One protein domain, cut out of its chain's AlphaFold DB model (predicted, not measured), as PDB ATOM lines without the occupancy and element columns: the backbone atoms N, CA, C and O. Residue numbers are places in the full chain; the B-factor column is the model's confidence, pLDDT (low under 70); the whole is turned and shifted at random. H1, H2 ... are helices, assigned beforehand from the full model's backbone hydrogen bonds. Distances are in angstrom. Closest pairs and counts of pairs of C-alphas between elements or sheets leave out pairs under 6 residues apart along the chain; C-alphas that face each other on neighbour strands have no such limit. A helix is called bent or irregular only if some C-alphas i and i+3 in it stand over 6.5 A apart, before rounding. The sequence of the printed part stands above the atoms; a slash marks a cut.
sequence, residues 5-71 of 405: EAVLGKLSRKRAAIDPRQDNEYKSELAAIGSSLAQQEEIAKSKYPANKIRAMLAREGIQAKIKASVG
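Overview. This is residues 5 to 71 of the 405 residues of the protein "PpiC domain-containing protein" of Armatimonadetes bacterium (UniProt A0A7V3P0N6). The chain draws a loose, open loop: the long helix H5 and the helix H4 make one side of it as a bent arch, H3 turns the corner at the far end of H4, and a thin stretch with the single turn H2 leads back toward the short H1, near the first half of H5. The middle of the loop is empty, and residues 59 to 71, of which 59 to 69 belong to H5, stick out as an arm that makes much of the length. The printed part has 67 residues with five named helices, in the order H1, H2, H3, H4, H5, and no named strand; the class is all helix. It is only just loose, close to extended, with a radius of gyration of the C-alphas of 16.1 A, and it spans 52 by 25 by 18 A.

Arrangement. The longest helix is H5, residues 50 to 69. H1, residues 5 to 8, only just touches H5, with 3 pairs of C-alphas within 8 A; the closest C-alphas are those of Leu 8 and Arg 54, 7.7 A apart, and H5 touches H1 with residues 54 to 57 alone. H4, residues 37 to 47, and H5 meet only through their link, a tight one of 2 residues. H3, residues 24 to 32, and H4 are close but not clearly touching; their closest C-alphas are those of Lys 27 and Leu 37, 6.5 A apart. The lines of H3 and H4 are about perpendicular, at 85 degrees. H2, residues 13 to 16, touches no helix. H3 and H5 are apart, and H1 and H2 are apart. In H3, H4 and H5 every O i to N i+4 pair is within hydrogen-bond range; H1 and H2, with 4 residues each, are too short for such a pair, and their one O i to N i+3 pair is within range in H2 but not in H1.

Along the chain. H5 is 28.4 A from first to last C-alpha, from C-alpha 50 at (-42.624, -27.744, 44.608) to C-alpha 69 at (-61.258, -35.407, 24.605). H4 is 15.2 A long and H3 12.6 A. H1, 5.4 A long, begins at C-alpha 5, at (-49.733, -39.126, 47.164), and H2 is 5.1 A long.

Size, cuts and confidence. The two C-alphas farthest apart are those of Gly 34 and Gly 71, at 52.7 A. Residues 12 to 18, of which 13 to 16 belong to H2, stand free, as do residues 59 to 71. The printed part has no cut and no long link. The mean pLDDT of the printed part is 81.5; residues 5 to 11 and residue 15 are under 70.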
ATOM      1  N   GLU A   5     -48.637 -38.557  47.954       57.22
ATOM      2  CA  GLU A   5     -49.733 -39.126  47.164       57.22
ATOM      3  C   GLU A   5     -50.864 -38.118  46.965       57.22
ATOM      4  O   GLU A   5     -51.427 -38.040  45.878       57.22
ATOM      5  N   ALA A   6     -51.144 -37.292  47.977       49.84
ATOM      6  CA  ALA A   6     -52.179 -36.265  47.900       49.84
ATOM      7  C   ALA A   6     -51.815 -35.115  46.943       49.84
ATOM      8  O   ALA A   6     -52.706 -34.468  46.406       49.84
ATOM      9  N   VAL A   7     -50.520 -34.851  46.717       45.78
ATOM     10  CA  VAL A   7     -50.060 -33.726  45.878       45.78
ATOM     11  C   VAL A   7     -49.555 -34.151  44.502       45.78
ATOM     12  O   VAL A   7     -49.713 -33.402  43.543       45.78
ATOM     13  N   LEU A   8     -48.937 -35.326  44.388       49.28
ATOM     14  CA  LEU A   8     -48.290 -35.806  43.161       49.28
ATOM     15  C   LEU A   8     -48.905 -37.114  42.632       49.28
ATOM     16  O   LEU A   8     -48.450 -37.623  41.609       49.28
ATOM     17  N   GLY A   9     -49.912 -37.671  43.313       58.53
ATOM     18  CA  GLY A   9     -50.487 -38.975  42.985       58.53
ATOM     19  C   GLY A   9     -49.572 -40.156  43.338       58.53
ATOM     20  O   GLY A   9     -48.449 -40.002  43.831       58.53
ATOM     21  N   LYS A  10     -50.064 -41.376  43.093       63.19
ATOM     22  CA  LYS A  10     -49.277 -42.609  43.254       63.19
ATOM     23  C   LYS A  10     -48.335 -42.799  42.065       63.19
ATOM     24  O   LYS A  10     -48.717 -42.590  40.916       63.19
ATOM     25  N   LEU A  11     -47.103 -43.237  42.331       64.31
ATOM     26  CA  LEU A  11     -46.204 -43.674  41.260       64.31
ATOM     27  C   LEU A  11     -46.763 -44.936  40.600       64.31
ATOM     28  O   LEU A  11     -47.236 -45.844  41.279       64.31
ATOM     29  N   SER A  12     -46.633 -45.036  39.277       72.44
ATOM     30  CA  SER A  12     -46.821 -46.312  38.580       72.44
ATOM     31  C   SER A  12     -45.823 -47.355  39.101       72.44
ATOM     32  O   SER A  12     -44.683 -46.989  39.400       72.44
ATOM     33  N   ARG A  13     -46.187 -48.646  39.093       73.06
ATOM     34  CA  ARG A  13     -45.299 -49.754  39.510       73.06
ATOM     35  C   ARG A  13     -43.914 -49.698  38.845       73.06
ATOM     36  O   ARG A  13     -42.910 -49.821  39.530       73.06
ATOM     37  N   LYS A  14     -43.860 -49.405  37.539       74.81
ATOM     38  CA  LYS A  14     -42.603 -49.273  36.780       74.81
ATOM     39  C   LYS A  14     -41.700 -48.146  37.299       74.81
ATOM     40  O   LYS A  14     -40.497 -48.328  37.377       74.81
ATOM     41  N   ARG A  15     -42.276 -46.992  37.662       69.50
ATOM     42  CA  ARG A  15     -41.529 -45.853  38.232       69.50
ATOM     43  C   ARG A  15     -41.116 -46.088  39.689       69.50
ATOM     44  O   ARG A  15     -40.099 -45.556  40.101       69.50
ATOM     45  N   ALA A  16     -41.897 -46.852  40.456       74.62
ATOM     46  CA  ALA A  16     -41.547 -47.206  41.832       74.62
ATOM     47  C   ALA A  16     -40.355 -48.178  41.893       74.62
ATOM     48  O   ALA A  16     -39.507 -48.033  42.759       74.62
ATOM     49  N   ALA A  17     -40.264 -49.113  40.941       75.12
ATOM     50  CA  ALA A  17     -39.190 -50.107  40.875       75.12
ATOM     51  C   ALA A  17     -37.796 -49.530  40.559       75.12
ATOM     52  O   ALA A  17     -36.801 -50.203  40.786       75.12
ATOM     53  N   ILE A  18     -37.724 -48.306  40.029       78.06
ATOM     54  CA  ILE A  18     -36.472 -47.617  39.672       78.06
ATOM     55  C   ILE A  18     -36.215 -46.398  40.569       78.06
ATOM     56  O   ILE A  18     -35.521 -45.467  40.170       78.06
ATOM     57  N   ASP A  19     -36.853 -46.338  41.740       79.38
ATOM     58  CA  ASP A  19     -36.721 -45.205  42.651       79.38
ATOM     59  C   ASP A  19     -35.361 -45.266  43.373       79.38
ATOM     60  O   ASP A  19     -35.179 -46.124  44.240       79.38
ATOM     61  N   PRO A  20     -34.417 -44.345  43.093       78.00
ATOM     62  CA  PRO A  20     -33.065 -44.394  43.656       78.00
ATOM     63  C   PRO A  20     -33.049 -44.264  45.186       78.00
ATOM     64  O   PRO A  20     -32.073 -44.603  45.843       78.00
ATOM     65  N   ARG A  21     -34.151 -43.824  45.807       82.00
ATOM     66  CA  ARG A  21     -34.282 -43.771  47.272       82.00
ATOM     67  C   ARG A  21     -34.375 -45.158  47.913       82.00
ATOM     68  O   ARG A  21     -34.125 -45.303  49.114       82.00
ATOM     69  N   GLN A  22     -34.764 -46.163  47.135       82.06
ATOM     70  CA  GLN A  22     -34.858 -47.559  47.559       82.06
ATOM     71  C   GLN A  22     -33.617 -48.374  47.175       82.06
ATOM     72  O   GLN A  22     -33.484 -49.505  47.628       82.06
ATOM     73  N   ASP A  23     -32.700 -47.789  46.407       84.88
ATOM     74  CA  ASP A  23     -31.482 -48.433  45.932       84.88
ATOM     75  C   ASP A  23     -30.375 -48.376  47.006       84.88
ATOM     76  O   ASP A  23     -29.996 -47.303  47.487       84.88
ATOM     77  N   ASN A  24     -29.897 -49.547  47.437       86.12
ATOM     78  CA  ASN A  24     -28.861 -49.671  48.468       86.12
ATOM     79  C   ASN A  24     -27.446 -49.447  47.920       86.12
ATOM     80  O   ASN A  24     -26.584 -48.960  48.654       86.12
ATOM     81  N   GLU A  25     -27.213 -49.769  46.649       86.31
ATOM     82  CA  GLU A  25     -25.940 -49.527  45.974       86.31
ATOM     83  C   GLU A  25     -25.750 -48.020  45.798       86.31
ATOM     84  O   GLU A  25     -24.760 -47.458  46.260       86.31
ATOM     85  N   TYR A  26     -26.786 -47.327  45.316       86.56
ATOM     86  CA  TYR A  26     -26.779 -45.867  45.188       86.56
ATOM     87  C   TYR A  26     -26.505 -45.144  46.517       86.56
ATOM     88  O   TYR A  26     -25.748 -44.172  46.565       86.56
ATOM     89  N   LYS A  27     -27.091 -45.613  47.627       90.00
ATOM     90  CA  LYS A  27     -26.816 -45.052  48.964       90.00
ATOM     91  C   LYS A  27     -25.362 -45.244  49.388       90.00
ATOM     92  O   LYS A  27     -24.807 -44.340  50.010       90.00
ATOM     93  N   SER A  28     -24.779 -46.399  49.074       88.25
ATOM     94  CA  SER A  28     -23.396 -46.733  49.429       88.25
ATOM     95  C   SER A  28     -22.407 -45.873  48.639       88.25
ATOM     96  O   SER A  28     -21.508 -45.279  49.229       88.25
ATOM     97  N   GLU A  29     -22.650 -45.698  47.340       90.69
ATOM     98  CA  GLU A  29     -21.874 -44.808  46.469       90.69
ATOM     99  C   GLU A  29     -21.942 -43.342  46.923       90.69
ATOM    100  O   GLU A  29     -20.921 -42.657  47.008       90.69
ATOM    101  N   LEU A  30     -23.133 -42.850  47.296       90.62
ATOM    102  CA  LEU A  30     -23.275 -41.497  47.847       90.62
ATOM    103  C   LEU A  30     -22.464 -41.312  49.134       90.62
ATOM    104  O   LEU A  30     -21.856 -40.258  49.312       90.62
ATOM    105  N   ALA A  31     -22.443 -42.314  50.015       91.19
ATOM    106  CA  ALA A  31     -21.675 -42.253  51.254       91.19
ATOM    107  C   ALA A  31     -20.159 -42.224  50.993       91.19
ATOM    108  O   ALA A  31     -19.451 -41.456  51.645       91.19
ATOM    109  N   ALA A  32     -19.669 -42.991  50.010       93.31
ATOM    110  CA  ALA A  32     -18.253 -43.036  49.637       93.31
ATOM    111  C   ALA A  32     -17.702 -41.670  49.183       93.31
ATOM    112  O   ALA A  32     -16.536 -41.361  49.421       93.31
ATOM    113  N   ILE A  33     -18.550 -40.821  48.594       93.19
ATOM    114  CA  ILE A  33     -18.194 -39.454  48.173       93.19
ATOM    115  C   ILE A  33     -18.551 -38.375  49.211       93.19
ATOM    116  O   ILE A  33     -18.576 -37.186  48.886       93.19
ATOM    117  N   GLY A  34     -18.870 -38.761  50.451       93.12
ATOM    118  CA  GLY A  34     -19.241 -37.829  51.523       93.12
ATOM    119  C   GLY A  34     -20.610 -37.167  51.337       93.12
ATOM    120  O   GLY A  34     -20.875 -36.119  51.931       93.12
ATOM    121  N   SER A  35     -21.483 -37.752  50.513       93.19
ATOM    122  CA  SER A  35     -22.849 -37.286  50.287       93.19
ATOM    123  C   SER A  35     -23.892 -38.170  50.984       93.19
ATOM    124  O   SER A  35     -23.586 -39.158  51.647       93.19
ATOM    125  N   SER A  36     -25.169 -37.804  50.870       92.50
ATOM    126  CA  SER A  36     -26.282 -38.611  51.370       92.50
ATOM    127  C   SER A  36     -27.526 -38.428  50.518       92.50
ATOM    128  O   SER A  36     -27.700 -37.410  49.845       92.50
ATOM    129  N   LEU A  37     -28.448 -39.387  50.608       88.50
ATOM    130  CA  LEU A  37     -29.748 -39.287  49.949       88.50
ATOM    131  C   LEU A  37     -30.493 -38.001  50.348       88.50
ATOM    132  O   LEU A  37     -31.081 -37.348  49.496       88.50
ATOM    133  N   ALA A  38     -30.418 -37.604  51.623       88.44
ATOM    134  CA  ALA A  38     -31.041 -36.379  52.118       88.44
ATOM    135  C   ALA A  38     -30.448 -35.118  51.463       88.44
ATOM    136  O   ALA A  38     -31.195 -34.224  51.068       88.44
ATOM    137  N   GLN A  39     -29.122 -35.060  51.295       87.50
ATOM    138  CA  GLN A  39     -28.464 -33.961  50.581       87.50
ATOM    139  C   GLN A  39     -28.851 -33.937  49.098       87.50
ATOM    140  O   GLN A  39     -29.151 -32.870  48.567       87.50
ATOM    141  N   GLN A  40     -28.910 -35.097  48.433       89.88
ATOM    142  CA  GLN A  40     -29.349 -35.180  47.035       89.88
ATOM    143  C   GLN A  40     -30.820 -34.769  46.866       89.88
ATOM    144  O   GLN A  40     -31.156 -34.052  45.923       89.88
ATOM    145  N   GLU A  41     -31.699 -35.149  47.798       86.06
ATOM    146  CA  GLU A  41     -33.089 -34.686  47.822       86.06
ATOM    147  C   GLU A  41     -33.184 -33.167  48.003       86.06
ATOM    148  O   GLU A  41     -34.029 -32.530  47.373       86.06
ATOM    149  N   GLU A  42     -32.327 -32.569  48.828       86.56
ATOM    150  CA  GLU A  42     -32.322 -31.122  49.048       86.56
ATOM    151  C   GLU A  42     -31.802 -30.353  47.825       86.56
ATOM    152  O   GLU A  42     -32.421 -29.379  47.391       86.56
ATOM    153  N   ILE A  43     -30.745 -30.858  47.179       87.31
ATOM    154  CA  ILE A  43     -30.259 -30.358  45.885       87.31
ATOM    155  C   ILE A  43     -31.353 -30.481  44.812       87.31
ATOM    156  O   ILE A  43     -31.530 -29.588  43.981       87.31
ATOM    157  N   ALA A  44     -32.121 -31.572  44.811       83.12
ATOM    158  CA  ALA A  44     -33.228 -31.739  43.880       83.12
ATOM    159  C   ALA A  44     -34.367 -30.742  44.160       83.12
ATOM    160  O   ALA A  44     -34.886 -30.141  43.219       83.12
ATOM    161  N   LYS A  45     -34.740 -30.511  45.426       81.75
ATOM    162  CA  LYS A  45     -35.776 -29.530  45.800       81.75
ATOM    163  C   LYS A  45     -35.375 -28.094  45.467       81.75
ATOM    164  O   LYS A  45     -36.241 -27.326  45.047       81.75
ATOM    165  N   SER A  46     -34.098 -27.737  45.616       85.31
ATOM    166  CA  SER A  46     -33.609 -26.400  45.255       85.31
ATOM    167  C   SER A  46     -33.637 -26.173  43.740       85.31
ATOM    168  O   SER A  46     -34.059 -25.114  43.279       85.31
ATOM    169  N   LYS A  47     -33.298 -27.197  42.944       83.50
ATOM    170  CA  LYS A  47     -33.396 -27.163  41.472       83.50
ATOM    171  C   LYS A  47     -34.840 -27.222  40.960       83.50
ATOM    172  O   LYS A  47     -35.160 -26.640  39.917       83.50
ATOM    173  N   TYR A  48     -35.723 -27.910  41.685       81.44
ATOM    174  CA  TYR A  48     -37.117 -28.140  41.306       81.44
ATOM    175  C   TYR A  48     -38.089 -27.781  42.441       81.44
ATOM    176  O   TYR A  48     -38.637 -28.669  43.102       81.44
ATOM    177  N   PRO A  49     -38.375 -26.479  42.638       83.69
ATOM    178  CA  PRO A  49     -39.318 -26.032  43.654       83.69
ATOM    179  C   PRO A  49     -40.687 -26.703  43.500       83.69
ATOM    180  O   PRO A  49     -41.195 -26.863  42.387       83.69
ATOM    181  N   ALA A  50     -41.345 -27.028  44.616       77.75
ATOM    182  CA  ALA A  50     -42.624 -27.744  44.608       77.75
ATOM    183  C   ALA A  50     -43.712 -27.052  43.760       77.75
ATOM    184  O   ALA A  50     -44.503 -27.726  43.104       77.75
ATOM    185  N   ASN A  51     -43.732 -25.713  43.723       77.50
ATOM    186  CA  ASN A  51     -44.637 -24.942  42.860       77.50
ATOM    187  C   ASN A  51     -44.381 -25.188  41.366       77.50
ATOM    188  O   ASN A  51     -45.333 -25.335  40.603       77.50
ATOM    189  N   LYS A  52     -43.111 -25.290  40.954       80.75
ATOM    190  CA  LYS A  52     -42.728 -25.596  39.570       80.75
ATOM    191  C   LYS A  52     -43.196 -26.997  39.181       80.75
ATOM    192  O   LYS A  52     -43.810 -27.158  38.132       80.75
ATOM    193  N   ILE A  53     -42.992 -27.984  40.058       77.88
ATOM    194  CA  ILE A  53     -43.465 -29.360  39.835       77.88
ATOM    195  C   ILE A  53     -44.995 -29.423  39.760       77.88
ATOM    196  O   ILE A  53     -45.529 -30.031  38.837       77.88
ATOM    197  N   ARG A  54     -45.715 -28.751  40.669       76.75
ATOM    198  CA  ARG A  54     -47.184 -28.662  40.611       76.75
ATOM    199  C   ARG A  54     -47.672 -28.058  39.295       76.75
ATOM    200  O   ARG A  54     -48.585 -28.605  38.687       76.75
ATOM    201  N   ALA A  55     -47.048 -26.975  38.833       80.75
ATOM    202  CA  ALA A  55     -47.396 -26.350  37.559       80.75
ATOM    203  C   ALA A  55     -47.125 -27.279  36.362       80.75
ATOM    204  O   ALA A  55     -47.940 -27.348  35.442       80.75
ATOM    205  N   MET A  56     -46.014 -28.023  36.379       80.62
ATOM    206  CA  MET A  56     -45.704 -29.023  35.352       80.62
ATOM    207  C   MET A  56     -46.744 -30.147  35.320       80.62
ATOM    208  O   MET A  56     -47.280 -30.439  34.255       80.62
ATOM    209  N   LEU A  57     -47.087 -30.723  36.476       76.44
ATOM    210  CA  LEU A  57     -48.092 -31.788  36.568       76.44
ATOM    211  C   LEU A  57     -49.492 -31.304  36.182       76.44
ATOM    212  O   LEU A  57     -50.238 -32.035  35.538       76.44
ATOM    213  N   ALA A  58     -49.849 -30.065  36.525       83.50
ATOM    214  CA  ALA A  58     -51.100 -29.467  36.076       83.50
ATOM    215  C   ALA A  58     -51.152 -29.365  34.541       83.50
ATOM    216  O   ALA A  58     -52.163 -29.727  33.941       83.50
ATOM    217  N   ARG A  59     -50.055 -28.941  33.894       86.00
ATOM    218  CA  ARG A  59     -49.949 -28.910  32.423       86.00
ATOM    219  C   ARG A  59     -50.039 -30.306  31.807       86.00
ATOM    220  O   ARG A  59     -50.782 -30.479  30.846       86.00
ATOM    221  N   GLU A  60     -49.348 -31.291  32.378       86.25
ATOM    222  CA  GLU A  60     -49.428 -32.693  31.939       86.25
ATOM    223  C   GLU A  60     -50.865 -33.228  32.058       86.25
ATOM    224  O   GLU A  60     -51.391 -33.824  31.120       86.25
ATOM    225  N   GLY A  61     -51.548 -32.937  33.169       87.38
ATOM    226  CA  GLY A  61     -52.949 -33.303  33.373       87.38
ATOM    227  C   GLY A  61     -53.902 -32.636  32.378       87.38
ATOM    228  O   GLY A  61     -54.819 -33.288  31.878       87.38
ATOM    229  N   ILE A  62     -53.685 -31.356  32.048       88.25
ATOM    230  CA  ILE A  62     -54.449 -30.646  31.007       88.25
ATOM    231  C   ILE A  62     -54.228 -31.308  29.643       88.25
ATOM    232  O   ILE A  62     -55.199 -31.606  28.950       88.25
ATOM    233  N   GLN A  63     -52.975 -31.592  29.280       87.75
ATOM    234  CA  GLN A  63     -52.644 -32.255  28.019       87.75
ATOM    235  C   GLN A  63     -53.282 -33.648  27.929       87.75
ATOM    236  O   GLN A  63     -53.878 -33.987  26.910       87.75
ATOM    237  N   ALA A  64     -53.232 -34.433  29.008       88.88
ATOM    238  CA  ALA A  64     -53.867 -35.745  29.068       88.88
ATOM    239  C   ALA A  64     -55.393 -35.659  28.896       88.88
ATOM    240  O   ALA A  64     -55.973 -36.445  28.146       88.88
ATOM    241  N   LYS A  65     -56.047 -34.678  29.535       89.00
ATOM    242  CA  LYS A  65     -57.487 -34.430  29.357       89.00
ATOM    243  C   LYS A  65     -57.829 -34.035  27.921       89.00
ATOM    244  O   LYS A  65     -58.817 -34.528  27.385       89.00
ATOM    245  N   ILE A  66     -57.011 -33.198  27.286       91.75
ATOM    246  CA  ILE A  66     -57.198 -32.807  25.883       91.75
ATOM    247  C   ILE A  66     -57.067 -34.021  24.968       91.75
ATOM    248  O   ILE A  66     -57.976 -34.289  24.184       91.75
ATOM    249  N   LYS A  67     -56.004 -34.811  25.131       89.69
ATOM    250  CA  LYS A  67     -55.794 -36.045  24.369       89.69
ATOM    251  C   LYS A  67     -56.945 -37.042  24.530       89.69
ATOM    252  O   LYS A  67     -57.351 -37.677  23.564       89.69
ATOM    253  N   ALA A  68     -57.513 -37.155  25.729       88.81
ATOM    254  CA  ALA A  68     -58.698 -37.980  25.954       88.81
ATOM    255  C   ALA A  68     -59.961 -37.409  25.276       88.81
ATOM    256  O   ALA A  68     -60.826 -38.172  24.853       88.81
ATOM    257  N   SER A  69     -60.070 -36.081  25.149       89.56
ATOM    258  CA  SER A  69     -61.258 -35.407  24.605       89.56
ATOM    259  C   SER A  69     -61.388 -35.454  23.078       89.56
ATOM    260  O   SER A  69     -62.503 -35.386  22.570       89.56
ATOM    261  N   VAL A  70     -60.284 -35.590  22.333       88.38
ATOM    262  CA  VAL A  70     -60.292 -35.500  20.854       88.38
ATOM    263  C   VAL A  70     -60.828 -36.749  20.139       88.38
ATOM    264  O   VAL A  70     -61.011 -36.742  18.916       88.38
ATOM    265  N   GLY A  71     -61.112 -37.805  20.904       86.44
ATOM    266  CA  GLY A  71     -61.729 -39.036  20.423       86.44
ATOM    267  C   GLY A  71     -60.857 -39.847  19.462       86.44
ATOM    268  O   GLY A  71     -59.736 -39.483  19.097       86.44
TER     269      GLY A  71